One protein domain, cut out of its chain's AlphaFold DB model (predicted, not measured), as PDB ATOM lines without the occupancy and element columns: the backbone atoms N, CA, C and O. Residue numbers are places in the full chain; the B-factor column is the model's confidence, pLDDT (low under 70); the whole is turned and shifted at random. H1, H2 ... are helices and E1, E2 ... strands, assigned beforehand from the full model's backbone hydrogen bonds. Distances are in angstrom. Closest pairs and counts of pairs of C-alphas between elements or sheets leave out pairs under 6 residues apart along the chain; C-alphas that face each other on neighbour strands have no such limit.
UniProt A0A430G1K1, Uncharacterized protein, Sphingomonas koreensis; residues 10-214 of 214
ATOM      1  N   ALA A  10      29.143  -0.041  25.140       48.47
ATOM      2  CA  ALA A  10      28.263   1.114  25.139       48.47
ATOM      3  C   ALA A  10      27.121   0.790  24.171       48.47
ATOM      4  O   ALA A  10      27.359   0.545  22.986       48.47
ATOM      5  N   ILE A  11      25.915   0.644  24.714       55.72
ATOM      6  CA  ILE A  11      24.717   0.416  23.920       55.72
ATOM      7  C   ILE A  11      24.591   1.678  23.076       55.72
ATOM      8  O   ILE A  11      24.403   2.761  23.629       55.72
ATOM      9  N   GLU A  12      24.795   1.558  21.761       58.16
ATOM     10  CA  GLU A  12      24.520   2.666  20.852       58.16
ATOM     11  C   GLU A  12      23.103   3.162  21.153       58.16
ATOM     12  O   GLU A  12      22.187   2.333  21.238       58.16
ATOM     13  N   PRO A  13      22.905   4.475  21.371       61.66
ATOM     14  CA  PRO A  13      21.572   4.999  21.593       61.66
ATOM     15  C   PRO A  13      20.716   4.610  20.388       61.66
ATOM     16  O   PRO A  13      21.000   5.001  19.256       61.66
ATOM     17  N   ALA A  14      19.701   3.782  20.631       85.56
ATOM     18  CA  ALA A  14      18.857   3.217  19.590       85.56
ATOM     19  C   ALA A  14      17.836   4.268  19.134       85.56
ATOM     20  O   ALA A  14      16.645   4.194  19.443       85.56
ATOM     21  N   ILE A  15      18.335   5.278  18.426       94.75
ATOM     22  CA  ILE A  15      17.536   6.296  17.758       94.75
ATOM     23  C   ILE A  15      17.543   6.060  16.250       94.75
ATOM     24  O   ILE A  15      18.534   5.632  15.662       94.75
ATOM     25  N   VAL A  16      16.422   6.375  15.616       95.31
ATOM     26  CA  VAL A  16      16.276   6.420  14.166       95.31
ATOM     27  C   VAL A  16      16.147   7.879  13.771       95.31
ATOM     28  O   VAL A  16      15.230   8.570  14.220       95.31
ATOM     29  N   VAL A  17      17.074   8.343  12.937       97.25
ATOM     30  CA  VAL A  17      17.072   9.705  12.406       97.25
ATOM     31  C   VAL A  17      16.445   9.704  11.018       97.25
ATOM     32  O   VAL A  17      16.802   8.900  10.158       97.25
ATOM     33  N   GLY A  18      15.491  10.604  10.803       95.94
ATOM     34  CA  GLY A  18      14.750  10.733   9.557       95.94
ATOM     35  C   GLY A  18      14.614  12.183   9.116       95.94
ATOM     36  O   GLY A  18      14.641  13.111   9.927       95.94
ATOM     37  N   LEU A  19      14.451  12.369   7.807       97.31
ATOM     38  CA  LEU A  19      14.122  13.652   7.202       97.31
ATOM     39  C   LEU A  19      12.633  13.687   6.858       97.31
ATOM     40  O   LEU A  19      12.102  12.750   6.265       97.31
ATOM     41  N   HIS A  20      11.984  14.791   7.199       96.44
ATOM     42  CA  HIS A  20      10.607  15.088   6.845       96.44
ATOM     43  C   HIS A  20      10.558  16.299   5.920       96.44
ATOM     44  O   HIS A  20      11.193  17.322   6.198       96.44
ATOM     45  N   ASP A  21       9.747  16.206   4.870       94.25
ATOM     46  CA  ASP A  21       9.378  17.371   4.074       94.25
ATOM     47  C   ASP A  21       8.503  18.305   4.920       94.25
ATOM     48  O   ASP A  21       7.505  17.894   5.523       94.25
ATOM     49  N   GLY A  22       8.887  19.579   4.994       95.00
ATOM     50  CA  GLY A  22       8.203  20.557   5.833       95.00
ATOM     51  C   GLY A  22       8.307  20.274   7.332       95.00
ATOM     52  O   GLY A  22       9.339  19.838   7.832       95.00
ATOM     53  N   VAL A  23       7.237  20.600   8.065       95.44
ATOM     54  CA  VAL A  23       7.205  20.571   9.536       95.44
ATOM     55  C   VAL A  23       6.208  19.508  10.022       95.44
ATOM     56  O   VAL A  23       4.992  19.727   9.906       95.44
ATOM     57  N   PRO A  24       6.678  18.374  10.573       94.69
ATOM     58  CA  PRO A  24       5.826  17.256  10.971       94.69
ATOM     59  C   PRO A  24       5.063  17.525  12.276       94.69
ATOM     60  O   PRO A  24       5.486  18.322  13.112       94.69
ATOM     61  N   ALA A  25       3.954  16.805  12.477       92.25
ATOM     62  CA  ALA A  25       3.149  16.875  13.703       92.25
ATOM     63  C   ALA A  25       3.892  16.372  14.955       92.25
ATOM     64  O   ALA A  25       3.538  16.752  16.064       92.25
ATOM     65  N   LEU A  26       4.964  15.583  14.798       93.94
ATOM     66  CA  LEU A  26       5.788  15.127  15.927       93.94
ATOM     67  C   LEU A  26       6.404  16.293  16.724       93.94
ATOM     68  O   LEU A  26       6.700  16.142  17.906       93.94
ATOM     69  N   MET A  27       6.553  17.472  16.106       94.25
ATOM     70  CA  MET A  27       6.983  18.678  16.816       94.25
ATOM     71  C   MET A  27       5.991  19.109  17.898       94.25
ATOM     72  O   MET A  27       6.412  19.655  18.912       94.25
ATOM     73  N   ASP A  28       4.696  18.845  17.710       95.88
ATOM     74  CA  ASP A  28       3.678  19.151  18.715       95.88
ATOM     75  C   ASP A  28       3.827  18.226  19.931       95.88
ATOM     76  O   ASP A  28       3.776  18.705  21.059       95.88
ATOM     77  N   ALA A  29       4.133  16.941  19.707       94.00
ATOM     78  CA  ALA A  29       4.406  15.984  20.781       94.00
ATOM     79  C   ALA A  29       5.658  16.363  21.596       94.00
ATOM     80  O   ALA A  29       5.633  16.336  22.823       94.00
ATOM     81  N   LEU A  30       6.737  16.792  20.929       95.00
ATOM     82  CA  LEU A  30       7.921  17.324  21.616       95.00
ATOM     83  C   LEU A  30       7.592  18.592  22.413       95.00
ATOM     84  O   LEU A  30       8.078  18.777  23.527       95.00
ATOM     85  N   ALA A  31       6.768  19.479  21.849       95.00
ATOM     86  CA  ALA A  31       6.375  20.719  22.505       95.00
ATOM     87  C   ALA A  31       5.491  20.480  23.738       95.00
ATOM     88  O   ALA A  31       5.554  21.275  24.672       95.00
ATOM     89  N   ASP A  32       4.700  19.405  23.786       94.38
ATOM     90  CA  ASP A  32       3.873  19.074  24.954       94.38
ATOM     91  C   ASP A  32       4.725  18.733  26.191       94.38
ATOM     92  O   ASP A  32       4.392  19.150  27.308       94.38
ATOM     93  N   CYS A  33       5.861  18.054  25.993       90.56
ATOM     94  CA  CYS A  33       6.783  17.659  27.064       90.56
ATOM     95  C   CYS A  33       7.903  18.679  27.335       90.56
ATOM     96  O   CYS A  33       8.579  18.587  28.360       90.56
ATOM     97  N   ALA A  34       8.100  19.661  26.452       90.06
ATOM     98  CA  ALA A  34       9.155  20.660  26.583       90.06
ATOM     99  C   ALA A  34       9.019  21.529  27.852       90.06
ATOM    100  O   ALA A  34       7.962  21.598  28.501       90.06
ATOM    101  N   ASP A  35      10.098  22.264  28.158       87.06
ATOM    102  CA  ASP A  35      10.085  23.341  29.154       87.06
ATOM    103  C   ASP A  35       8.851  24.239  28.941       87.06
ATOM    104  O   ASP A  35       8.563  24.586  27.789       87.06
ATOM    105  N   PRO A  36       8.119  24.633  30.004       87.69
ATOM    106  CA  PRO A  36       6.929  25.476  29.893       87.69
ATOM    107  C   PRO A  36       7.102  26.702  28.986       87.69
ATOM    108  O   PRO A  36       6.179  27.041  28.246       87.69
ATOM    109  N   HIS A  37       8.284  27.327  28.981       84.38
ATOM    110  CA  HIS A  37       8.576  28.489  28.140       84.38
ATOM    111  C   HIS A  37       8.656  28.153  26.652       84.38
ATOM    112  O   HIS A  37       8.486  29.050  25.842       84.38
ATOM    113  N   ASN A  38       8.883  26.892  26.289       87.69
ATOM    114  CA  ASN A  38       9.077  26.421  24.921       87.69
ATOM    115  C   ASN A  38       7.872  25.640  24.369       87.69
ATOM    116  O   ASN A  38       7.862  25.310  23.189       87.69
ATOM    117  N   ARG A  39       6.813  25.394  25.156       91.94
ATOM    118  CA  ARG A  39       5.633  24.611  24.713       91.94
ATOM    119  C   ARG A  39       4.807  25.251  23.596       91.94
ATOM    120  O   ARG A  39       3.948  24.603  22.995       91.94
ATOM    121  N   PHE A  40       5.035  26.535  23.324       90.94
ATOM    122  CA  PHE A  40       4.431  27.228  22.187       90.94
ATOM    123  C   PHE A  40       5.156  26.930  20.862       90.94
ATOM    124  O   PHE A  40       4.600  27.219  19.802       90.94
ATOM    125  N   LEU A  41       6.369  26.355  20.901       92.25
ATOM    126  CA  LEU A  41       7.191  25.998  19.738       92.25
ATOM    127  C   LEU A  41       6.645  24.750  19.029       92.25
ATOM    128  O   LEU A  41       7.293  23.714  18.921       92.25
ATOM    129  N   ARG A  42       5.406  24.869  18.565       94.12
ATOM    130  CA  ARG A  42       4.620  23.839  17.885       94.12
ATOM    131  C   ARG A  42       4.858  23.871  16.383       94.12
ATOM    132  O   ARG A  42       5.373  24.851  15.846       94.12
ATOM    133  N   ALA A  43       4.411  22.847  15.668       94.50
ATOM    134  CA  ALA A  43       4.540  22.763  14.219       94.50
ATOM    135  C   ALA A  43       3.990  24.018  13.516       94.50
ATOM    136  O   ALA A  43       4.616  24.544  12.599       94.50
ATOM    137  N   ALA A  44       2.863  24.559  13.993       92.25
ATOM    138  CA  ALA A  44       2.280  25.797  13.472       92.25
ATOM    139  C   ALA A  44       3.230  27.008  13.574       92.25
ATOM    140  O   ALA A  44       3.295  27.803  12.638       92.25
ATOM    141  N   TRP A  45       4.013  27.120  14.656       92.44
ATOM    142  CA  TRP A  45       4.989  28.201  14.848       92.44
ATOM    143  C   TRP A  45       6.023  28.232  13.720       92.44
ATOM    144  O   TRP A  45       6.305  29.286  13.150       92.44
ATOM    145  N   TYR A  46       6.549  27.060  13.360       93.00
ATOM    146  CA  TYR A  46       7.555  26.932  12.310       93.00
ATOM    147  C   TYR A  46       6.955  27.001  10.910       93.00
ATOM    148  O   TYR A  46       7.582  27.581  10.028       93.00
ATOM    149  N   ARG A  47       5.741  26.473  10.699       91.19
ATOM    150  CA  ARG A  47       5.030  26.590   9.414       91.19
ATOM    151  C   ARG A  47       4.730  28.041   9.055       91.19
ATOM    152  O   ARG A  47       4.874  28.411   7.901       91.19
ATOM    153  N   MET A  48       4.383  28.876  10.034       86.56
ATOM    154  CA  MET A  48       4.180  30.311   9.800       86.56
ATOM    155  C   MET A  48       5.460  31.035   9.371       86.56
ATOM    156  O   MET A  48       5.394  32.041   8.672       86.56
ATOM    157  N   ALA A  49       6.623  30.525   9.777       83.56
ATOM    158  CA  ALA A  49       7.926  31.026   9.356       83.56
ATOM    159  C   ALA A  49       8.512  30.252   8.162       83.56
ATOM    160  O   ALA A  49       9.669  30.482   7.801       83.56
ATOM    161  N   ALA A  50       7.760  29.307   7.590       78.56
ATOM    162  CA  ALA A  50       8.243  28.448   6.525       78.56
ATOM    163  C   ALA A  50       8.305  29.217   5.206       78.56
ATOM    164  O   ALA A  50       7.305  29.747   4.729       78.56
ATOM    165  N   GLY A  51       9.495  29.244   4.612       80.31
ATOM    166  CA  GLY A  51       9.673  29.547   3.198       80.31
ATOM    167  C   GLY A  51       9.771  28.266   2.372       80.31
ATOM    168  O   GLY A  51       9.689  27.152   2.896       80.31
ATOM    169  N   GLU A  52      10.001  28.431   1.073       87.75
ATOM    170  CA  GLU A  52      10.331  27.320   0.183       87.75
ATOM    171  C   GLU A  52      11.577  26.559   0.682       87.75
ATOM    172  O   GLU A  52      12.533  27.150   1.194       87.75
ATOM    173  N   GLY A  53      11.561  25.229   0.559       90.88
ATOM    174  CA  GLY A  53      12.688  24.374   0.948       90.88
ATOM    175  C   GLY A  53      12.819  24.100   2.449       90.88
ATOM    176  O   GLY A  53      13.887  23.656   2.893       90.88
ATOM    177  N   ILE A  54      11.772  24.357   3.242       94.88
ATOM    178  CA  ILE A  54      11.718  23.907   4.635       94.88
ATOM    179  C   ILE A  54      11.698  22.374   4.718       94.88
ATOM    180  O   ILE A  54      10.987  21.693   3.981       94.88
ATOM    181  N   ALA A  55      12.466  21.840   5.655       96.12
ATOM    182  CA  ALA A  55      12.463  20.433   6.025       96.12
ATOM    183  C   ALA A  55      12.666  20.320   7.535       96.12
ATOM    184  O   ALA A  55      13.109  21.276   8.173       96.12
ATOM    185  N   THR A  56      12.399  19.153   8.103       97.25
ATOM    186  CA  THR A  56      12.688  18.871   9.508       97.25
ATOM    187  C   THR A  56      13.446  17.569   9.604       97.25
ATOM    188  O   THR A  56      12.948  16.532   9.177       97.25
ATOM    189  N   VAL A  57      14.632  17.608  10.205       97.62
ATOM    190  CA  VAL A  57      15.294  16.380  10.638       97.62
ATOM    191  C   VAL A  57      14.832  16.047  12.050       97.62
ATOM    192  O   VAL A  57      14.790  16.926  12.913       97.62
ATOM    193  N   ALA A  58      14.439  14.802  12.279       97.19
ATOM    194  CA  ALA A  58      13.926  14.343  13.559       97.19
ATOM    195  C   ALA A  58      14.554  13.011  13.961       97.19
ATOM    196  O   ALA A  58      14.938  12.215  13.107       97.19
ATOM    197  N   ALA A  59      14.630  12.780  15.266       96.19
ATOM    198  CA  ALA A  59      15.034  11.515  15.851       96.19
ATOM    199  C   ALA A  59      13.896  10.948  16.698       96.19
ATOM    200  O   ALA A  59      13.263  11.674  17.468       96.19
ATOM    201  N   ILE A  60      13.673   9.644  16.569       95.75
ATOM    202  CA  ILE A  60      12.757   8.867  17.407       95.75
ATOM    203  C   ILE A  60      13.512   7.688  18.015       95.75
ATOM    204  O   ILE A  60      14.407   7.137  17.375       95.75
ATOM    205  N   ARG A  61      13.157   7.276  19.228       94.31
ATOM    206  CA  ARG A  61      13.612   6.000  19.796       94.31
ATOM    207  C   ARG A  61      12.922   4.834  19.086       94.31
ATOM    208  O   ARG A  61      11.898   5.013  18.426       94.31
ATOM    209  N   VAL A  62      13.450   3.620  19.256       89.81
ATOM    210  CA  VAL A  62      12.837   2.386  18.715       89.81
ATOM    211  C   VAL A  62      11.392   2.180  19.192       89.81
ATOM    212  O   VAL A  62      10.585   1.619  18.457       89.81
ATOM    213  N   ASP A  63      11.043   2.660  20.388       89.50
ATOM    214  CA  ASP A  63       9.677   2.602  20.929       89.50
ATOM    215  C   ASP A  63       8.718   3.657  20.335       89.50
ATOM    216  O   ASP A  63       7.541   3.696  20.689       89.50
ATOM    217  N   GLY A  64       9.204   4.492  19.412       90.44
ATOM    218  CA  GLY A  64       8.445   5.551  18.752       90.44
ATOM    219  C   GLY A  64       8.454   6.892  19.486       90.44
ATOM    220  O   GLY A  64       7.902   7.860  18.959       90.44
ATOM    221  N   THR A  65       9.089   6.990  20.657       91.75
ATOM    222  CA  THR A  65       9.167   8.242  21.421       91.75
ATOM    223  C   THR A  65      10.017   9.276  20.675       91.75
ATOM    224  O   THR A  65      11.183   8.996  20.374       91.75
ATOM    225  N   PRO A  66       9.485  10.476  20.367       93.44
ATOM    226  CA  PRO A  66      10.273  11.548  19.769       93.44
ATOM    227  C   PRO A  66      11.370  12.040  20.711       93.44
ATOM    228  O   PRO A  66      11.101  12.343  21.866       93.44
ATOM    229  N   VAL A  67      12.587  12.178  20.189       92.44
ATOM    230  CA  VAL A  67      13.759  12.672  20.929       92.44
ATOM    231  C   VAL A  67      13.967  14.155  20.640       92.44
ATOM    232  O   VAL A  67      13.920  15.011  21.522       92.44
ATOM    233  N   ALA A  68      14.155  14.485  19.363       94.44
ATOM    234  CA  ALA A  68      14.449  15.837  18.913       94.44
ATOM    235  C   ALA A  68      13.905  16.071  17.504       94.44
ATOM    236  O   ALA A  68      13.803  15.143  16.701       94.44
ATOM    237  N   ALA A  69      13.602  17.330  17.188       95.62
ATOM    238  CA  ALA A  69      13.247  17.764  15.845       95.62
ATOM    239  C   ALA A  69      13.844  19.143  15.562       95.62
ATOM    240  O   ALA A  69      13.603  20.099  16.300       95.62
ATOM    241  N   LEU A  70      14.605  19.252  14.475       95.94
ATOM    242  CA  LEU A  70      15.211  20.495  14.015       95.94
ATOM    243  C   LEU A  70      14.577  20.898  12.680       95.94
ATOM    244  O   LEU A  70      14.983  20.379  11.633       95.94
ATOM    245  N   PRO A  71      13.589  21.813  12.686       95.81
ATOM    246  CA  PRO A  71      13.130  22.427  11.458       95.81
ATOM    247  C   PRO A  71      14.254  23.294  10.905       95.81
ATOM    248  O   PRO A  71      14.947  24.007  11.635       95.81
ATOM    249  N   THR A  72      14.439  23.222   9.601       95.56
ATOM    250  CA  THR A  72      15.564  23.824   8.912       95.56
ATOM    251  C   THR A  72      15.104  24.415   7.588       95.56
ATOM    252  O   THR A  72      14.444  23.751   6.791       95.56
ATOM    253  N   ALA A  73      15.459  25.669   7.330       94.75
ATOM    254  CA  ALA A  73      15.141  26.394   6.104       94.75
ATOM    255  C   ALA A  73      16.421  26.968   5.469       94.75
ATOM    256  O   ALA A  73      17.368  27.274   6.203       94.75
ATOM    257  N   PRO A  74      16.480  27.132   4.132       94.56
ATOM    258  CA  PRO A  74      17.624  27.751   3.468       94.56
ATOM    259  C   PRO A  74      17.929  29.151   4.021       94.56
ATOM    260  O   PRO A  74      17.028  29.934   4.327       94.56
ATOM    261  N   LEU A  75      19.215  29.480   4.144       92.25
ATOM    262  CA  LEU A  75      19.697  30.782   4.590       92.25
ATOM    263  C   LEU A  75      20.708  31.341   3.584       92.25
ATOM    264  O   LEU A  75      21.842  30.879   3.500       92.25
ATOM    265  N   GLY A  76      20.321  32.414   2.896       89.88
ATOM    266  CA  GLY A  76      21.197  33.097   1.948       89.88
ATOM    267  C   GLY A  76      21.369  32.335   0.625       89.88
ATOM    268  O   GLY A  76      20.503  31.542   0.255       89.88
ATOM    269  N   PRO A  77      22.450  32.605  -0.128       90.25
ATOM    270  CA  PRO A  77      22.678  32.004  -1.442       90.25
ATOM    271  C   PRO A  77      22.835  30.476  -1.394       90.25
ATOM    272  O   PRO A  77      23.602  29.955  -0.584       90.25
ATOM    273  N   ALA A  78      22.199  29.770  -2.335       89.12
ATOM    274  CA  ALA A  78      22.194  28.302  -2.398       89.12
ATOM    275  C   ALA A  78      23.598  27.669  -2.455       89.12
ATOM    276  O   ALA A  78      23.809  26.609  -1.873       89.12
ATOM    277  N   LEU A  79      24.573  28.339  -3.082       90.94
ATOM    278  CA  LEU A  79      25.956  27.856  -3.197       90.94
ATOM    279  C   LEU A  79      26.655  27.676  -1.835       90.94
ATOM    280  O   LEU A  79      27.553  26.851  -1.714       90.94
ATOM    281  N   ILE A  80      26.250  28.437  -0.813       92.56
ATOM    282  CA  ILE A  80      26.800  28.310   0.545       92.56
ATOM    283  C   ILE A  80      26.196  27.088   1.253       92.56
ATOM    284  O   ILE A  80      26.827  26.507   2.132       92.56
ATOM    285  N   GLY A  81      24.965  26.704   0.896       93.62
ATOM    286  CA  GLY A  81      24.234  25.614   1.544       93.62
ATOM    287  C   GLY A  81      23.880  25.886   3.009       93.62
ATOM    288  O   GLY A  81      23.522  24.957   3.727       93.62
ATOM    289  N   ALA A  82      24.000  27.135   3.471       95.81
ATOM    290  CA  ALA A  82      23.709  27.479   4.852       95.81
ATOM    291  C   ALA A  82      22.212  27.359   5.147       95.81
ATOM    292  O   ALA A  82      21.364  27.659   4.301       95.81
ATOM    293  N   ARG A  83      21.882  26.958   6.374       96.44
ATOM    294  CA  ARG A  83      20.495  26.818   6.825       96.44
ATOM    295  C   ARG A  83      20.239  27.521   8.149       96.44
ATOM    296  O   ARG A  83      21.151  27.979   8.837       96.44
ATOM    297  N   ASN A  84      18.976  27.661   8.520       94.56
ATOM    298  CA  ASN A  84      18.589  28.185   9.821       94.56
ATOM    299  C   ASN A  84      17.407  27.423  10.408       94.56
ATOM    300  O   ASN A  84      16.623  26.832   9.673       94.56
ATOM    301  N   VAL A  85      17.264  27.503  11.728       94.56
ATOM    302  CA  VAL A  85      15.994  27.222  12.392       94.56
ATOM    303  C   VAL A  85      15.061  28.416  12.135       94.56
ATOM    304  O   VAL A  85      15.388  29.540  12.560       94.56
ATOM    305  N   PRO A  86      13.931  28.221  11.431       92.25
ATOM    306  CA  PRO A  86      13.004  29.303  11.137       92.25
ATOM    307  C   PRO A  86      12.268  29.743  12.410       92.25
ATOM    308  O   PRO A  86      12.200  29.021  13.404       92.25
ATOM    309  N   GLY A  87      11.711  30.953  12.399       85.25
ATOM    310  CA  GLY A  87      10.861  31.417  13.494       85.25
ATOM    311  C   GLY A  87      10.340  32.831  13.282       85.25
ATOM    312  O   GLY A  87      11.088  33.724  12.863       85.25
ATOM    313  N   SER A  88       9.061  33.016  13.600       77.44
ATOM    314  CA  SER A  88       8.277  34.205  13.248       77.44
ATOM    315  C   SER A  88       8.553  35.421  14.132       77.44
ATOM    316  O   SER A  88       8.223  36.535  13.745       77.44
ATOM    317  N   TYR A  89       9.160  35.241  15.312       79.75
ATOM    318  CA  TYR A  89       9.340  36.333  16.271       79.75
ATOM    319  C   TYR A  89      10.653  36.247  17.060       79.75
ATOM    320  O   TYR A  89      11.218  35.172  17.282       79.75
ATOM    321  N   TRP A  90      11.156  37.403  17.487       83.06
ATOM    322  CA  TRP A  90      12.366  37.536  18.298       83.06
ATOM    323  C   TRP A  90      12.027  37.455  19.799       83.06
ATOM    324  O   TRP A  90      11.089  38.127  20.215       83.06
ATOM    325  N   PRO A  91      12.779  36.729  20.650       82.69
ATOM    326  CA  PRO A  91      13.917  35.849  20.389       82.69
ATOM    327  C   PRO A  91      13.491  34.367  20.456       82.69
ATOM    328  O   PRO A  91      14.068  33.577  21.195       82.69
ATOM    329  N   PHE A  92      12.440  33.981  19.735       86.31
ATOM    330  CA  PHE A  92      11.790  32.675  19.883       86.31
ATOM    331  C   PHE A  92      12.117  31.735  18.717       86.31
ATOM    332  O   PHE A  92      11.239  31.287  17.979       86.31
ATOM    333  N   ARG A  93      13.415  31.458  18.534       89.50
ATOM    334  CA  ARG A  93      13.926  30.529  17.505       89.50
ATOM    335  C   ARG A  93      14.672  29.329  18.094       89.50
ATOM    336  O   ARG A  93      15.682  28.906  17.535       89.50
ATOM    337  N   SER A  94      14.211  28.852  19.249       91.56
ATOM    338  CA  SER A  94      14.645  27.575  19.829       91.56
ATOM    339  C   SER A  94      13.862  26.413  19.196       91.56
ATOM    340  O   SER A  94      13.102  26.622  18.245       91.56
ATOM    341  N   VAL A  95      14.047  25.201  19.713       92.31
ATOM    342  CA  VAL A  95      13.359  23.967  19.314       92.31
ATOM    343  C   VAL A  95      12.832  23.222  20.541       92.31
ATOM    344  O   VAL A  95      13.493  23.245  21.584       92.31
ATOM    345  N   PRO A  96      11.658  22.569  20.460       91.06
ATOM    346  CA  PRO A  96      11.228  21.670  21.515       91.06
ATOM    347  C   PRO A  96      12.129  20.425  21.514       91.06
ATOM    348  O   PRO A  96      12.490  19.894  20.462       91.06
ATOM    349  N   LEU A  97      12.508  19.984  22.707       91.81
ATOM    350  CA  LEU A  97      13.364  18.827  22.948       91.81
ATOM    351  C   LEU A  97      12.706  18.002  24.050       91.81
ATOM    352  O   LEU A  97      12.263  18.589  25.042       91.81
ATOM    353  N   ASP A  98      12.662  16.679  23.886       91.44
ATOM    354  CA  ASP A  98      12.200  15.791  24.950       91.44
ATOM    355  C   ASP A  98      13.126  15.967  26.175       91.44
ATOM    356  O   ASP A  98      14.349  15.809  26.029       91.44
ATOM    357  N   PRO A  99      12.596  16.339  27.360       89.75
ATOM    358  CA  PRO A  99      13.404  16.529  28.564       89.75
ATOM    359  C   PRO A  99      14.242  15.296  28.918       89.75
ATOM    360  O   PRO A  99      15.364  15.470  29.400       89.75
ATOM    361  N   ASP A 100      13.753  14.095  28.600       91.62
ATOM    362  CA  ASP A 100      14.399  12.820  28.921       91.62
ATOM    363  C   ASP A 100      15.382  12.352  27.839       91.62
ATOM    364  O   ASP A 100      16.033  11.321  27.998       91.62
ATOM    365  N   THR A 101      15.538  13.110  26.745       93.12
ATOM    366  CA  THR A 101      16.633  12.900  25.780       93.12
ATOM    367  C   THR A 101      17.951  12.806  26.537       93.12
ATOM    368  O   THR A 101      18.210  13.675  27.368       93.12
ATOM    369  N   SER A 102      18.807  11.826  26.258       94.44
ATOM    370  CA  SER A 102      20.162  11.789  26.820       94.44
ATOM    371  C   SER A 102      21.135  12.658  26.013       94.44
ATOM    372  O   SER A 102      20.884  13.014  24.857       94.44
ATOM    373  N   ASP A 103      22.268  13.037  26.609       94.50
ATOM    374  CA  ASP A 103      23.289  13.799  25.879       94.50
ATOM    375  C   ASP A 103      23.949  12.921  24.783       94.50
ATOM    376  O   ASP A 103      24.346  13.447  23.739       94.50
ATOM    377  N   GLU A 104      23.984  11.592  24.950       95.69
ATOM    378  CA  GLU A 104      24.420  10.619  23.936       95.69
ATOM    379  C   GLU A 104      23.442  10.533  22.761       95.69
ATOM    380  O   GLU A 104      23.878  10.581  21.613       95.69
ATOM    381  N   GLU A 105      22.132  10.458  23.021       96.81
ATOM    382  CA  GLU A 105      21.095  10.466  21.981       96.81
ATOM    383  C   GLU A 105      21.162  11.756  21.161       96.81
ATOM    384  O   GLU A 105      21.149  11.722  19.931       96.81
ATOM    385  N   LEU A 106      21.301  12.906  21.828       97.00
ATOM    386  CA  LEU A 106      21.398  14.194  21.146       97.00
ATOM    387  C   LEU A 106      22.691  14.319  20.324       97.00
ATOM    388  O   LEU A 106      22.689  14.909  19.244       97.00
ATOM    389  N   THR A 107      23.792  13.755  20.822       97.88
ATOM    390  CA  THR A 107      25.071  13.699  20.102       97.88
ATOM    391  C   THR A 107      24.961  12.799  18.875       97.88
ATOM    392  O   THR A 107      25.328  13.225  17.781       97.88
ATOM    393  N   ALA A 108      24.406  11.593  19.026       97.38
ATOM    394  CA  ALA A 108      24.173  10.662  17.925       97.38
ATOM    395  C   ALA A 108      23.256  11.277  16.863       97.38
ATOM    396  O   ALA A 108      23.556  11.211  15.675       97.38
ATOM    397  N   PHE A 109      22.198  11.973  17.287       97.75
ATOM    398  CA  PHE A 109      21.306  12.695  16.389       97.75
ATOM    399  C   PHE A 109      22.053  13.740  15.556       97.75
ATOM    400  O   PHE A 109      21.860  13.799  14.347       97.75
ATOM    401  N   LEU A 110      22.923  14.552  16.165       97.81
ATOM    402  CA  LEU A 110      23.668  15.603  15.460       97.81
ATOM    403  C   LEU A 110      24.842  15.076  14.620       97.81
ATOM    404  O   LEU A 110      25.276  15.772  13.699       97.81
ATOM    405  N   ALA A 111      25.357  13.887  14.939       97.38
ATOM    406  CA  ALA A 111      26.410  13.201  14.191       97.38
ATOM    407  C   ALA A 111      25.865  12.343  13.033       97.38
ATOM    408  O   ALA A 111      26.631  11.929  12.160       97.38
ATOM    409  N   ASP A 112      24.559  12.065  13.011       97.75
ATOM    410  CA  ASP A 112      23.942  11.241  11.980       97.75
ATOM    411  C   ASP A 112      24.016  11.889  10.586       97.75
ATOM    412  O   ASP A 112      23.907  13.108  10.410       97.75
ATOM    413  N   ARG A 113      24.170  11.051   9.554       96.50
ATOM    414  CA  ARG A 113      24.315  11.505   8.164       96.50
ATOM    415  C   ARG A 113      23.086  12.252   7.650       96.50
ATOM    416  O   ARG A 113      23.257  13.208   6.892       96.50
ATOM    417  N   ALA A 114      21.875  11.852   8.041       96.31
ATOM    418  CA  ALA A 114      20.657  12.554   7.653       96.31
ATOM    419  C   ALA A 114      20.621  13.955   8.277       96.31
ATOM    420  O   ALA A 114      20.329  14.919   7.571       96.31
ATOM    421  N   SER A 115      21.015  14.095   9.545       97.44
ATOM    422  CA  SER A 115      21.151  15.400  10.207       97.44
ATOM    423  C   SER A 115      22.198  16.283   9.553       97.44
ATOM    424  O   SER A 115      21.898  17.429   9.225       97.44
ATOM    425  N   ILE A 116      23.398  15.764   9.296       97.06
ATOM    426  CA  ILE A 116      24.466  16.525   8.636       97.06
ATOM    427  C   ILE A 116      24.003  17.009   7.256       97.06
ATOM    428  O   ILE A 116      24.147  18.189   6.929       97.06
ATOM    429  N   SER A 117      23.387  16.127   6.465       95.81
ATOM    430  CA  SER A 117      22.867  16.483   5.143       95.81
ATOM    431  C   SER A 117      21.737  17.512   5.219       95.81
ATOM    432  O   SER A 117      21.687  18.429   4.402       95.81
ATOM    433  N   ALA A 118      20.822  17.369   6.180       96.06
ATOM    434  CA  ALA A 118      19.655  18.233   6.316       96.06
ATOM    435  C   ALA A 118      19.993  19.613   6.887       96.06
ATOM    436  O   ALA A 118      19.329  20.584   6.538       96.06
ATOM    437  N   LEU A 119      20.998  19.719   7.760       96.12
ATOM    438  CA  LEU A 119      21.458  20.983   8.342       96.12
ATOM    439  C   LEU A 119      22.431  21.725   7.415       96.12
ATOM    440  O   LEU A 119      22.496  22.953   7.462       96.12
ATOM    441  N   GLY A 120      23.117  21.002   6.528       95.12
ATOM    442  CA  GLY A 120      24.085  21.566   5.595       95.12
ATOM    443  C   GLY A 120      25.429  21.906   6.257       95.12
ATOM    444  O   GLY A 120      25.617  21.696   7.455       95.12
ATOM    445  N   PRO A 121      26.390  22.453   5.490       95.56
ATOM    446  CA  PRO A 121      27.745  22.741   5.980       95.56
ATOM    447  C   PRO A 121      27.785  23.799   7.092       95.56
ATOM    448  O   PRO A 121      28.742  23.858   7.861       95.56
ATOM    449  N   ALA A 122      26.760  24.646   7.178       96.12
ATOM    450  CA  ALA A 122      26.603  25.624   8.239       96.12
ATOM    451  C   ALA A 122      25.120  25.818   8.541       96.12
ATOM    452  O   ALA A 122      24.306  25.971   7.633       96.12
ATOM    453  N   TRP A 123      24.770  25.899   9.821       96.12
ATOM    454  CA  TRP A 123      23.403  26.189  10.225       96.12
ATOM    455  C   TRP A 123      23.350  27.127  11.423       96.12
ATOM    456  O   TRP A 123      24.304  27.251  12.195       96.12
ATOM    457  N   ARG A 124      22.225  27.832  11.560       94.81
ATOM    458  CA  ARG A 124      22.022  28.829  12.610       94.81
ATOM    459  C   ARG A 124      20.755  28.567  13.411       94.81
ATOM    460  O   ARG A 124      19.658  28.614  12.861       94.81
ATOM    461  N   ILE A 125      20.904  28.459  14.727       93.38
ATOM    462  CA  ILE A 125      19.808  28.576  15.694       93.38
ATOM    463  C   ILE A 125      19.837  29.965  16.345       93.38
ATOM    464  O   ILE A 125      20.902  30.504  16.652       93.38
ATOM    465  N   GLY A 126      18.668  30.579  16.514       91.44
ATOM    466  CA  GLY A 126      18.536  31.890  17.143       91.44
ATOM    467  C   GLY A 126      18.062  33.015  16.226       91.44
ATOM    468  O   GLY A 126      18.005  32.867  14.998       91.44
ATOM    469  N   PRO A 127      17.705  34.173  16.802       91.56
ATOM    470  CA  PRO A 127      17.948  34.599  18.190       91.56
ATOM    471  C   PRO A 127      17.163  33.803  19.244       91.56
ATOM    472  O   PRO A 127      16.027  33.420  18.989       91.56
ATOM    473  N   ILE A 128      17.795  33.566  20.398       91.56
ATOM    474  CA  ILE A 128      17.283  32.809  21.556       91.56
ATOM    475  C   ILE A 128      17.759  33.438  22.867       91.56
ATOM    476  O   ILE A 128      18.756  34.170  22.888       91.56
ATOM    477  N   TYR A 129      17.080  33.120  23.970       90.75
ATOM    478  CA  TYR A 129      17.574  33.435  25.306       90.75
ATOM    479  C   TYR A 129      18.838  32.644  25.639       90.75
ATOM    480  O   TYR A 129      18.964  31.469  25.313       90.75
ATOM    481  N   ALA A 130      19.772  33.286  26.346       90.06
ATOM    482  CA  ALA A 130      20.993  32.624  26.807       90.06
ATOM    483  C   ALA A 130      20.713  31.496  27.819       90.06
ATOM    484  O   ALA A 130      21.527  30.590  27.954       90.06
ATOM    485  N   SER A 131      19.578  31.568  28.519       89.75
ATOM    486  CA  SER A 131      19.103  30.568  29.477       89.75
ATOM    487  C   SER A 131      18.197  29.502  28.852       89.75
ATOM    488  O   SER A 131      17.606  28.728  29.597       89.75
ATOM    489  N   ASP A 132      18.036  29.472  27.524       91.38
ATOM    490  CA  ASP A 132      17.198  28.471  26.862       91.38
ATOM    491  C   ASP A 132      17.761  27.049  27.085       91.38
ATOM    492  O   ASP A 132      18.892  26.767  26.663       91.38
ATOM    493  N   PRO A 133      17.008  26.146  27.742       90.12
ATOM    494  CA  PRO A 133      17.535  24.848  28.154       90.12
ATOM    495  C   PRO A 133      17.833  23.941  26.957       90.12
ATOM    496  O   PRO A 133      18.893  23.316  26.921       90.12
ATOM    497  N   ALA A 134      16.959  23.911  25.948       92.00
ATOM    498  CA  ALA A 134      17.136  23.067  24.766       92.00
ATOM    499  C   ALA A 134      18.423  23.428  24.009       92.00
ATOM    500  O   ALA A 134      19.258  22.565  23.731       92.00
ATOM    501  N   THR A 135      18.653  24.716  23.752       92.25
ATOM    502  CA  THR A 135      19.843  25.145  23.012       92.25
ATOM    503  C   THR A 135      21.125  24.966  23.816       92.25
ATOM    504  O   THR A 135      22.169  24.649  23.241       92.25
ATOM    505  N   ALA A 136      21.080  25.117  25.144       93.62
ATOM    506  CA  ALA A 136      22.237  24.825  25.987       93.62
ATOM    507  C   ALA A 136      22.698  23.364  25.832       93.62
ATOM    508  O   ALA A 136      23.902  23.104  25.811       93.62
ATOM    509  N   ARG A 137      21.754  22.424  25.688       95.25
ATOM    510  CA  ARG A 137      22.033  20.999  25.444       95.25
ATOM    511  C   ARG A 137      22.525  20.744  24.021       95.25
ATOM    512  O   ARG A 137      23.587  20.152  23.851       95.25
ATOM    513  N   ILE A 138      21.835  21.292  23.017       95.44
ATOM    514  CA  ILE A 138      22.224  21.185  21.598       95.44
ATOM    515  C   ILE A 138      23.644  21.703  21.379       95.44
ATOM    516  O   ILE A 138      24.429  21.058  20.698       95.44
ATOM    517  N   LYS A 139      24.019  22.831  21.993       95.75
ATOM    518  CA  LYS A 139      25.378  23.382  21.897       95.75
ATOM    519  C   LYS A 139      26.446  22.405  22.396       95.75
ATOM    520  O   LYS A 139      27.501  22.309  21.772       95.75
ATOM    521  N   ARG A 140      26.204  21.713  23.514       96.56
ATOM    522  CA  ARG A 140      27.158  20.726  24.046       96.56
ATOM    523  C   ARG A 140      27.249  19.513  23.129       96.56
ATOM    524  O   ARG A 140      28.346  19.184  22.693       96.56
ATOM    525  N   ALA A 141      26.105  18.925  22.784       97.44
ATOM    526  CA  ALA A 141      26.031  17.757  21.913       97.44
ATOM    527  C   ALA A 141      26.634  18.026  20.524       97.44
ATOM    528  O   ALA A 141      27.386  17.206  20.012       97.44
ATOM    529  N   ALA A 142      26.401  19.210  19.948       97.62
ATOM    530  CA  ALA A 142      26.985  19.621  18.673       97.62
ATOM    531  C   ALA A 142      28.520  19.615  18.724       97.62
ATOM    532  O   ALA A 142      29.157  19.099  17.810       97.62
ATOM    533  N   GLY A 143      29.109  20.139  19.806       98.00
ATOM    534  CA  GLY A 143      30.560  20.125  19.996       98.00
ATOM    535  C   GLY A 143      31.140  18.711  20.055       98.00
ATOM    536  O   GLY A 143      32.179  18.456  19.453       98.00
ATOM    537  N   VAL A 144      30.452  17.782  20.726       98.12
ATOM    538  CA  VAL A 144      30.863  16.367  20.790       98.12
ATOM    539  C   VAL A 144      30.664  15.665  19.441       98.12
ATOM    540  O   VAL A 144      31.520  14.894  19.021       98.12
ATOM    541  N   ALA A 145      29.593  15.994  18.716       97.62
ATOM    542  CA  ALA A 145      29.288  15.484  17.377       97.62
ATOM    543  C   ALA A 145      30.208  16.038  16.266       97.62
ATOM    544  O   ALA A 145      30.007  15.735  15.092       97.62
ATOM    545  N   GLY A 146      31.212  16.857  16.608       97.69
ATOM    546  CA  GLY A 146      32.202  17.385  15.663       97.69
ATOM    547  C   GLY A 146      31.819  18.708  14.992       97.69
ATOM    548  O   GLY A 146      32.553  19.193  14.130       97.69
ATOM    549  N   TRP A 147      30.711  19.338  15.391       98.19
ATOM    550  CA  TRP A 147      30.354  20.670  14.909       98.19
ATOM    551  C   TRP A 147      31.178  21.751  15.609       98.19
ATOM    552  O   TRP A 147      31.333  21.773  16.830       98.19
ATOM    553  N   THR A 148      31.624  22.741  14.839       98.31
ATOM    554  CA  THR A 148      32.190  23.965  15.415       98.31
ATOM    555  C   THR A 148      31.062  24.903  15.843       98.31
ATOM    556  O   THR A 148      30.324  25.419  15.003       98.31
ATOM    557  N   VAL A 149      30.932  25.164  17.148       97.31
ATOM    558  CA  VAL A 149      29.872  26.041  17.672       97.31
ATOM    559  C   VAL A 149      30.344  27.485  17.802       97.31
ATOM    560  O   VAL A 149      31.134  27.828  18.681       97.31
ATOM    561  N   LEU A 150      29.773  28.365  16.979       96.94
ATOM    562  CA  LEU A 150      29.979  29.811  17.050       96.94
ATOM    563  C   LEU A 150      28.824  30.472  17.813       96.94
ATOM    564  O   LEU A 150      27.655  30.184  17.573       96.94
ATOM    565  N   THR A 151      29.126  31.374  18.751       94.44
ATOM    566  CA  THR A 151      28.104  32.088  19.538       94.44
ATOM    567  C   THR A 151      28.302  33.596  19.430       94.44
ATOM    568  O   THR A 151      29.403  34.096  19.645       94.44
ATOM    569  N   ARG A 152      27.221  34.336  19.156       94.06
ATOM    570  CA  ARG A 152      27.209  35.806  19.142       94.06
ATOM    571  C   ARG A 152      26.145  36.342  20.094       94.06
ATOM    572  O   ARG A 152      24.969  36.017  19.961       94.06
ATOM    573  N   LYS A 153      26.545  37.223  21.015       93.56
ATOM    574  CA  LYS A 153      25.613  37.970  21.869       93.56
ATOM    575  C   LYS A 153      24.985  39.114  21.070       93.56
ATOM    576  O   LYS A 153      25.708  39.931  20.507       93.56
ATOM    577  N   LEU A 154      23.653  39.172  21.037       91.19
ATOM    578  CA  LEU A 154      22.912  40.221  20.323       91.19
ATOM    579  C   LEU A 154      22.442  41.359  21.235       91.19
ATOM    580  O   LEU A 154      22.306  42.485  20.775       91.19
ATOM    581  N   GLY A 155      22.204  41.086  22.518       90.38
ATOM    582  CA  GLY A 155      21.669  42.090  23.433       90.38
ATOM    583  C   GLY A 155      21.454  41.568  24.849       90.38
ATOM    584  O   GLY A 155      22.056  40.573  25.263       90.38
ATOM    585  N   ARG A 156      20.611  42.283  25.597       90.19
ATOM    586  CA  ARG A 156      20.142  41.923  26.939       90.19
ATOM    587  C   ARG A 156      18.621  41.978  26.943       90.19
ATOM    588  O   ARG A 156      18.050  42.874  26.330       90.19
ATOM    589  N   THR A 157      18.003  41.068  27.679       86.38
ATOM    590  CA  THR A 157      16.573  41.125  27.981       86.38
ATOM    591  C   THR A 157      16.397  41.504  29.441       86.38
ATOM    592  O   THR A 157      17.211  41.128  30.288       86.38
ATOM    593  N   PHE A 158      15.344  42.262  29.720       85.44
ATOM    594  CA  PHE A 158      14.928  42.629  31.064       85.44
ATOM    595  C   PHE A 158      13.628  41.886  31.355       85.44
ATOM    596  O   PHE A 158      12.651  42.053  30.628       85.44
ATOM    597  N   LEU A 159      13.648  41.020  32.364       80.69
ATOM    598  CA  LEU A 159      12.471  40.278  32.801       80.69
ATOM    599  C   LEU A 159      11.792  41.053  33.925       80.69
ATOM    600  O   LEU A 159      12.454  41.544  34.840       80.69
ATOM    601  N   PHE A 160      10.475  41.160  33.828       82.62
ATOM    602  CA  PHE A 160       9.622  41.719  34.861       82.62
ATOM    603  C   PHE A 160       8.853  40.567  35.517       82.62
ATOM    604  O   PHE A 160       8.145  39.838  34.822       82.62
ATOM    605  N   ASP A 161       9.010  40.385  36.831       82.75
ATOM    606  CA  ASP A 161       8.231  39.399  37.581       82.75
ATOM    607  C   ASP A 161       6.939  40.043  38.085       82.75
ATOM    608  O   ASP A 161       6.946  40.839  39.023       82.75
ATOM    609  N   ALA A 162       5.817  39.691  37.460       81.31
ATOM    610  CA  ALA A 162       4.504  40.203  37.839       81.31
ATOM    611  C   ALA A 162       4.028  39.728  39.222       81.31
ATOM    612  O   ALA A 162       3.063  40.278  39.743       81.31
ATOM    613  N   ARG A 163       4.686  38.718  39.807       84.38
ATOM    614  CA  ARG A 163       4.392  38.212  41.156       84.38
ATOM    615  C   ARG A 163       5.117  39.001  42.242       84.38
ATOM    616  O   ARG A 163       4.863  38.763  43.416       84.38
ATOM    617  N   ASP A 164       6.028  39.901  41.869       85.81
ATOM    618  CA  ASP A 164       6.684  40.783  42.827       85.81
ATOM    619  C   ASP A 164       5.639  41.698  43.481       85.81
ATOM    620  O   ASP A 164       5.144  42.641  42.864       85.81
ATOM    621  N   GLU A 165       5.320  41.431  44.749       81.50
ATOM    622  CA  GLU A 165       4.359  42.214  45.532       81.50
ATOM    623  C   GLU A 165       4.790  43.683  45.704       81.50
ATOM    624  O   GLU A 165       3.959  44.561  45.963       81.50
ATOM    625  N   ALA A 166       6.080  43.996  45.523       83.19
ATOM    626  CA  ALA A 166       6.570  45.373  45.521       83.19
ATOM    627  C   ALA A 166       6.169  46.144  44.248       83.19
ATOM    628  O   ALA A 166       6.300  47.380  44.196       83.19
ATOM    629  N   TRP A 167       5.665  45.449  43.226       81.56
ATOM    630  CA  TRP A 167       5.135  46.033  42.008       81.56
ATOM    631  C   TRP A 167       3.594  46.046  41.974       81.56
ATOM    632  O   TRP A 167       2.948  45.060  42.308       81.56
ATOM    633  N   PRO A 168       2.970  47.135  41.488       87.19
ATOM    634  CA  PRO A 168       3.573  48.428  41.182       87.19
ATOM    635  C   PRO A 168       3.859  49.255  42.445       87.19
ATOM    636  O   PRO A 168       3.030  49.383  43.358       87.19
ATOM    637  N   ARG A 169       5.019  49.933  42.449       88.75
ATOM    638  CA  ARG A 169       5.384  50.917  43.483       88.75
ATOM    639  C   ARG A 169       4.287  51.979  43.625       88.75
ATOM    640  O   ARG A 169       3.591  52.305  42.662       88.75
ATOM    641  N   ARG A 170       4.161  52.587  44.811       90.44
ATOM    642  CA  ARG A 170       3.139  53.622  45.092       90.44
ATOM    643  C   ARG A 170       3.161  54.774  44.078       90.44
ATOM    644  O   ARG A 170       2.105  55.257  43.675       90.44
ATOM    645  N   SER A 171       4.349  55.193  43.645       92.25
ATOM    646  CA  SER A 171       4.518  56.216  42.606       92.25
ATOM    647  C   SER A 171       3.976  55.768  41.245       92.25
ATOM    648  O   SER A 171       3.254  56.531  40.607       92.25
ATOM    649  N   THR A 172       4.256  54.528  40.836       90.62
ATOM    650  CA  THR A 172       3.721  53.926  39.606       90.62
ATOM    651  C   THR A 172       2.196  53.862  39.654       90.62
ATOM    652  O   THR A 172       1.551  54.322  38.719       90.62
ATOM    653  N   ARG A 173       1.604  53.408  40.769       91.12
ATOM    654  CA  ARG A 173       0.138  53.395  40.949       91.12
ATOM    655  C   ARG A 173      -0.481  54.781  40.799       91.12
ATOM    656  O   ARG A 173      -1.445  54.946  40.062       91.12
ATOM    657  N   ARG A 174       0.098  55.794  41.454       95.38
ATOM    658  CA  ARG A 174      -0.387  57.179  41.358       95.38
ATOM    659  C   ARG A 174      -0.290  57.724  39.930       95.38
ATOM    660  O   ARG A 174      -1.181  58.455  39.507       95.38
ATOM    661  N   ARG A 175       0.774  57.372  39.201       95.12
ATOM    662  CA  ARG A 175       0.966  57.765  37.799       95.12
ATOM    663  C   ARG A 175      -0.063  57.101  36.880       95.12
ATOM    664  O   ARG A 175      -0.699  57.814  36.114       95.12
ATOM    665  N   LEU A 176      -0.267  55.787  37.003       92.12
ATOM    666  CA  LEU A 176      -1.264  55.043  36.222       92.12
ATOM    667  C   LEU A 176      -2.685  55.575  36.462       92.12
ATOM    668  O   LEU A 176      -3.384  55.865  35.501       92.12
ATOM    669  N   ALA A 177      -3.061  55.829  37.719       92.38
ATOM    670  CA  ALA A 177      -4.364  56.411  38.053       92.38
ATOM    671  C   ALA A 177      -4.564  57.828  37.477       92.38
ATOM    672  O   ALA A 177      -5.687  58.243  37.200       92.38
ATOM    673  N   ASN A 178      -3.486  58.602  37.307       95.00
ATOM    674  CA  ASN A 178      -3.569  59.900  36.643       95.00
ATOM    675  C   ASN A 178      -3.777  59.753  35.130       95.00
ATOM    676  O   ASN A 178      -4.576  60.494  34.567       95.00
ATOM    677  N   TYR A 179      -3.095  58.798  34.486       93.81
ATOM    678  CA  TYR A 179      -3.296  58.507  33.063       93.81
ATOM    679  C   TYR A 179      -4.706  58.023  32.773       93.81
ATOM    680  O   TYR A 179      -5.347  58.546  31.873       93.81
ATOM    681  N   GLU A 180      -5.223  57.104  33.583       91.69
ATOM    682  CA  GLU A 180      -6.606  56.650  33.469       91.69
ATOM    683  C   GLU A 180      -7.587  57.822  33.599       91.69
ATOM    684  O   GLU A 180      -8.453  57.997  32.750       91.69
ATOM    685  N   ARG A 181      -7.399  58.702  34.593       92.19
ATOM    686  CA  ARG A 181      -8.245  59.893  34.754       92.19
ATOM    687  C   ARG A 181      -8.207  60.812  33.532       92.19
ATOM    688  O   ARG A 181      -9.247  61.336  33.154       92.19
ATOM    689  N   GLN A 182      -7.028  61.034  32.955       93.69
ATOM    690  CA  GLN A 182      -6.868  61.860  31.756       93.69
ATOM    691  C   GLN A 182      -7.532  61.216  30.537       93.69
ATOM    692  O   GLN A 182      -8.233  61.899  29.802       93.69
ATOM    693  N   LEU A 183      -7.376  59.905  30.350       92.31
ATOM    694  CA  LEU A 183      -8.024  59.180  29.257       92.31
ATOM    695  C   LEU A 183      -9.551  59.226  29.381       92.31
ATOM    696  O   LEU A 183     -10.228  59.499  28.397       92.31
ATOM    697  N   THR A 184     -10.088  59.086  30.595       93.88
ATOM    698  CA  THR A 184     -11.534  59.184  30.851       93.88
ATOM    699  C   THR A 184     -12.116  60.564  30.515       93.88
ATOM    700  O   THR A 184     -13.310  60.672  30.247       93.88
ATOM    701  N   GLN A 185     -11.300  61.626  30.472       93.69
ATOM    702  CA  GLN A 185     -11.748  62.943  29.994       93.69
ATOM    703  C   GLN A 185     -11.982  62.979  28.477       93.69
ATOM    704  O   GLN A 185     -12.726  63.836  28.008       93.69
ATOM    705  N   LEU A 186     -11.364  62.068  27.719       90.12
ATOM    706  CA  LEU A 186     -11.513  61.948  26.265       90.12
ATOM    707  C   LEU A 186     -12.616  60.956  25.865       90.12
ATOM    708  O   LEU A 186     -13.094  60.990  24.736       90.12
ATOM    709  N   GLY A 187     -13.028  60.081  26.783       90.25
ATOM    710  CA  GLY A 187     -14.064  59.077  26.564       90.25
ATOM    711  C   GLY A 187     -13.897  57.880  27.497       90.25
ATOM    712  O   GLY A 187     -12.895  57.757  28.196       90.25
ATOM    713  N   ALA A 188     -14.883  56.983  27.524       88.25
ATOM    714  CA  ALA A 188     -14.782  55.766  28.324       88.25
ATOM    715  C   ALA A 188     -13.611  54.894  27.837       88.25
ATOM    716  O   ALA A 188     -13.541  54.536  26.662       88.25
ATOM    717  N   VAL A 189     -12.701  54.536  28.746       85.94
ATOM    718  CA  VAL A 189     -11.574  53.652  28.430       85.94
ATOM    719  C   VAL A 189     -12.075  52.216  28.322       85.94
ATOM    720  O   VAL A 189     -12.572  51.650  29.295       85.94
ATOM    721  N   THR A 190     -11.913  51.610  27.147       86.25
ATOM    722  CA  THR A 190     -12.254  50.203  26.903       86.25
ATOM    723  C   THR A 190     -11.025  49.417  26.473       86.25
ATOM    724  O   THR A 190     -10.282  49.856  25.599       86.25
ATOM    725  N   ILE A 191     -10.843  48.226  27.041       87.88
ATOM    726  CA  ILE A 191      -9.821  47.269  26.607       87.88
ATOM    727  C   ILE A 191     -10.535  46.132  25.877       87.88
ATOM    728  O   ILE A 191     -11.314  45.397  26.484       87.88
ATOM    729  N   ARG A 192     -10.274  45.989  24.574       89.56
ATOM    730  CA  ARG A 192     -10.774  44.885  23.744       89.56
ATOM    731  C   ARG A 192      -9.631  43.911  23.467       89.56
ATOM    732  O   ARG A 192      -8.591  44.320  22.963       89.56
ATOM    733  N   HIS A 193      -9.839  42.635  23.775       91.94
ATOM    734  CA  HIS A 193      -8.923  41.558  23.399       91.94
ATOM    735  C   HIS A 193      -9.448  40.892  22.126       91.94
ATOM    736  O   HIS A 193     -10.629  40.563  22.059       91.94
ATOM    737  N   VAL A 194      -8.581  40.709  21.130       92.69
ATOM    738  CA  VAL A 194      -8.898  40.009  19.878       92.69
ATOM    739  C   VAL A 194      -7.965  38.814  19.763       92.69
ATOM    740  O   VAL A 194      -6.746  38.961  19.883       92.69
ATOM    741  N   SER A 195      -8.520  37.620  19.561       90.44
ATOM    742  CA  SER A 195      -7.737  36.388  19.483       90.44
ATOM    743  C   SER A 195      -8.362  35.368  18.535       90.44
ATOM    744  O   SER A 195      -9.573  35.348  18.350       90.44
ATOM    745  N   GLY A 196      -7.541  34.498  17.941       88.44
ATOM    746  CA  GLY A 196      -8.027  33.387  17.119       88.44
ATOM    747  C   GLY A 196      -8.981  33.836  16.007       88.44
ATOM    748  O   GLY A 196      -8.610  34.655  15.171       88.44
ATOM    749  N   ALA A 197     -10.203  33.298  16.017       90.06
ATOM    750  CA  ALA A 197     -11.240  33.591  15.027       90.06
ATOM    751  C   ALA A 197     -11.844  35.005  15.143       90.06
ATOM    752  O   ALA A 197     -12.531  35.440  14.222       90.06
ATOM    753  N   ASP A 198     -11.576  35.735  16.231       93.81
ATOM    754  CA  ASP A 198     -12.038  37.119  16.383       93.81
ATOM    755  C   ASP A 198     -11.275  38.081  15.457       93.81
ATOM    756  O   ASP A 198     -11.736  39.197  15.210       93.81
ATOM    757  N   TRP A 199     -10.120  37.664  14.923       93.44
ATOM    758  CA  TRP A 199      -9.423  38.397  13.869       93.44
ATOM    759  C   TRP A 199     -10.244  38.372  12.578       93.44
ATOM    760  O   TRP A 199     -10.401  37.335  11.938       93.44
ATOM    761  N   ASN A 200     -10.751  39.536  12.180       95.56
ATOM    762  CA  ASN A 200     -11.554  39.715  10.976       95.56
ATOM    763  C   ASN A 200     -11.243  41.061  10.302       95.56
ATOM    764  O   ASN A 200     -10.535  41.896  10.865       95.56
ATOM    765  N   ALA A 201     -11.781  41.264   9.097       96.12
ATOM    766  CA  ALA A 201     -11.536  42.470   8.306       96.12
ATOM    767  C   ALA A 201     -11.915  43.759   9.053       96.12
ATOM    768  O   ALA A 201     -11.121  44.690   9.080       96.12
ATOM    769  N   ALA A 202     -13.055  43.780   9.752       95.88
ATOM    770  CA  ALA A 202     -13.496  44.964  10.489       95.88
ATOM    771  C   ALA A 202     -12.532  45.340  11.628       95.88
ATOM    772  O   ALA A 202     -12.253  46.513  11.837       95.88
ATOM    773  N   VAL A 203     -11.965  44.356  12.338       96.31
ATOM    774  CA  VAL A 203     -10.928  44.628  13.349       96.31
ATOM    775  C   VAL A 203      -9.664  45.210  12.711       96.31
ATOM    776  O   VAL A 203      -9.043  46.094  13.296       96.31
ATOM    777  N   LEU A 204      -9.261  44.722  11.536       95.12
ATOM    778  CA  LEU A 204      -8.096  45.256  10.828       95.12
ATOM    779  C   LEU A 204      -8.341  46.696  10.354       95.12
ATOM    780  O   LEU A 204      -7.453  47.531  10.507       95.12
ATOM    781  N   ASP A 205      -9.545  46.994   9.866       97.12
ATOM    782  CA  ASP A 205      -9.955  48.346   9.477       97.12
ATOM    783  C   ASP A 205      -9.969  49.299  10.686       97.12
ATOM    784  O   ASP A 205      -9.432  50.406  10.602       97.12
ATOM    785  N   ASP A 206     -10.498  48.855  11.836       94.25
ATOM    786  CA  ASP A 206     -10.458  49.614  13.096       94.25
ATOM    787  C   ASP A 206      -9.008  49.970  13.482       94.25
ATOM    788  O   ASP A 206      -8.711  51.110  13.841       94.25
ATOM    789  N   LEU A 207      -8.090  48.997  13.416       94.06
ATOM    790  CA  LEU A 207      -6.677  49.202  13.759       94.06
ATOM    791  C   LEU A 207      -5.979  50.145  12.774       94.06
ATOM    792  O   LEU A 207      -5.224  51.014  13.208       94.06
ATOM    793  N   ALA A 208      -6.261  50.018  11.476       94.75
ATOM    794  CA  ALA A 208      -5.722  50.909  10.453       94.75
ATOM    795  C   ALA A 208      -6.186  52.361  10.661       94.75
ATOM    796  O   ALA A 208      -5.392  53.291  10.528       94.75
ATOM    797  N   ALA A 209      -7.452  52.565  11.042       95.38
ATOM    798  CA  ALA A 209      -7.975  53.890  11.362       95.38
ATOM    799  C   ALA A 209      -7.296  54.502  12.601       95.38
ATOM    800  O   ALA A 209      -7.001  55.698  12.610       95.38
ATOM    801  N   ILE A 210      -7.012  53.691  13.627       90.81
ATOM    802  CA  ILE A 210      -6.266  54.124  14.820       90.81
ATOM    803  C   ILE A 210      -4.832  54.527  14.449       90.81
ATOM    804  O   ILE A 210      -4.365  55.583  14.879       90.81
ATOM    805  N   GLU A 211      -4.138  53.714  13.649       91.94
ATOM    806  CA  GLU A 211      -2.764  53.992  13.213       91.94
ATOM    807  C   GLU A 211      -2.687  55.268  12.365       91.94
ATOM    808  O   GLU A 211      -1.811  56.097  12.589       91.94
ATOM    809  N   ALA A 212      -3.647  55.490  11.463       93.50
ATOM    810  CA  ALA A 212      -3.711  56.702  10.644       93.50
ATOM    811  C   ALA A 212      -3.954  57.994  11.452       93.50
ATOM    812  O   ALA A 212      -3.680  59.087  10.954       93.50
ATOM    813  N   ALA A 213      -4.488  57.884  12.671       88.69
ATOM    814  CA  ALA A 213      -4.760  59.009  13.565       88.69
ATOM    815  C   ALA A 213      -3.658  59.251  14.620       88.69
ATOM    816  O   ALA A 213      -3.809  60.168  15.433       88.69
ATOM    817  N   SER A 214      -2.601  58.425  14.639       72.50
ATOM    818  CA  SER A 214      -1.522  58.439  15.644       72.50
ATOM    819  C   SER A 214      -0.279  59.220  15.220       72.50
ATOM    820  O   SER A 214      -0.032  59.369  14.003       72.50
TER     821      SER A 214
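AT A GLANCE: This is residues 10 to 214 of the 214 residues of an uncharacterized protein of Sphingomonas koreensis (UniProt A0A430G1K1). A rounded head holds a small three-stranded sheet, with H3 and H4 over one face and H1 over the other; from it the chain reaches out into a long, loose arm with two separate helices, H6 and H7, and this arm makes the length. H5 packs on H3 in the head; residues 158 to 167 stick out as a link, and most of H6 and H7 stands free. The 205 printed residues have seven named helices and three named strands, in the order E1 H1 H2 E2 E3 H3 H4 H5 H6 H7; the sheet order is E1 E2 E3, antiparallel. The class is mixed, with under half of the residues in named elements. The whole is loose, with a radius of gyration of the C-alphas of 22.0 A, and spans 72 by 41 by 34 A.

IN THESE COORDINATES: E1, residues 15 to 21, is 19.4 A long and begins at C-alpha 15 (17.536, 6.296, 17.758). H1 is residues 26 to 33 and H2 residues 43 to 48. E2, residues 55 to 61, measures 20.0 A, and E3, residues 66 to 74, 24.1 A. H3 is residues 103 to 111, H4 residues 113 to 119. H5, residues 133 to 144, measures 17.4 A. H6, residues 170 to 184, measures 21.2 A and begins at C-alpha 170 (3.139, 53.622, 45.092). H7, residues 201 to 212, measures 16.4 A and ends at C-alpha 212 (-3.711, 56.702, 10.644).

HOW THE PARTS SIT: E1 and E2 are antiparallel, with N 18 and O 58 within hydrogen-bond range at 2.9 A. E2 and E3 form an antiparallel hairpin, with N 57 and O 70 at 3.1 A. H3 and H4 are on the same face of the sheet, at heights over the sheet of 9.3 A and 7.7 A; the closest C-alphas of H4 and E2 are those of Ser 115 and Val 57, 6.0 A apart. H1 is on the opposite face, over E3, at a height of 8.1 A. H2 only grazes the sheet and only just touches H1, with 3 pairs of C-alphas within 8 A, the closest those of Met 27 and Ala 43 at 5.4 A. H3 and H5 touch at a steep tilt of 63 degrees, the C-alphas of Thr 107 and Ala 141 being closest at 4.5 A. H6 and H7 are apart. In H2, H3, H4, H6 and H7 every O i to N i+4 pair is within hydrogen-bond range; H1 has 3 of 4 and H5 7 of 8.

THE WHOLE: The C-alphas of Ala 10 and Gln 185, the two farthest apart, are 73.8 A apart. The printed part has no cut. The links E3 to H3, H4 to H5, H5 to H6 and H6 to H7 are long. Residues 10 to 13 have pLDDT under 70.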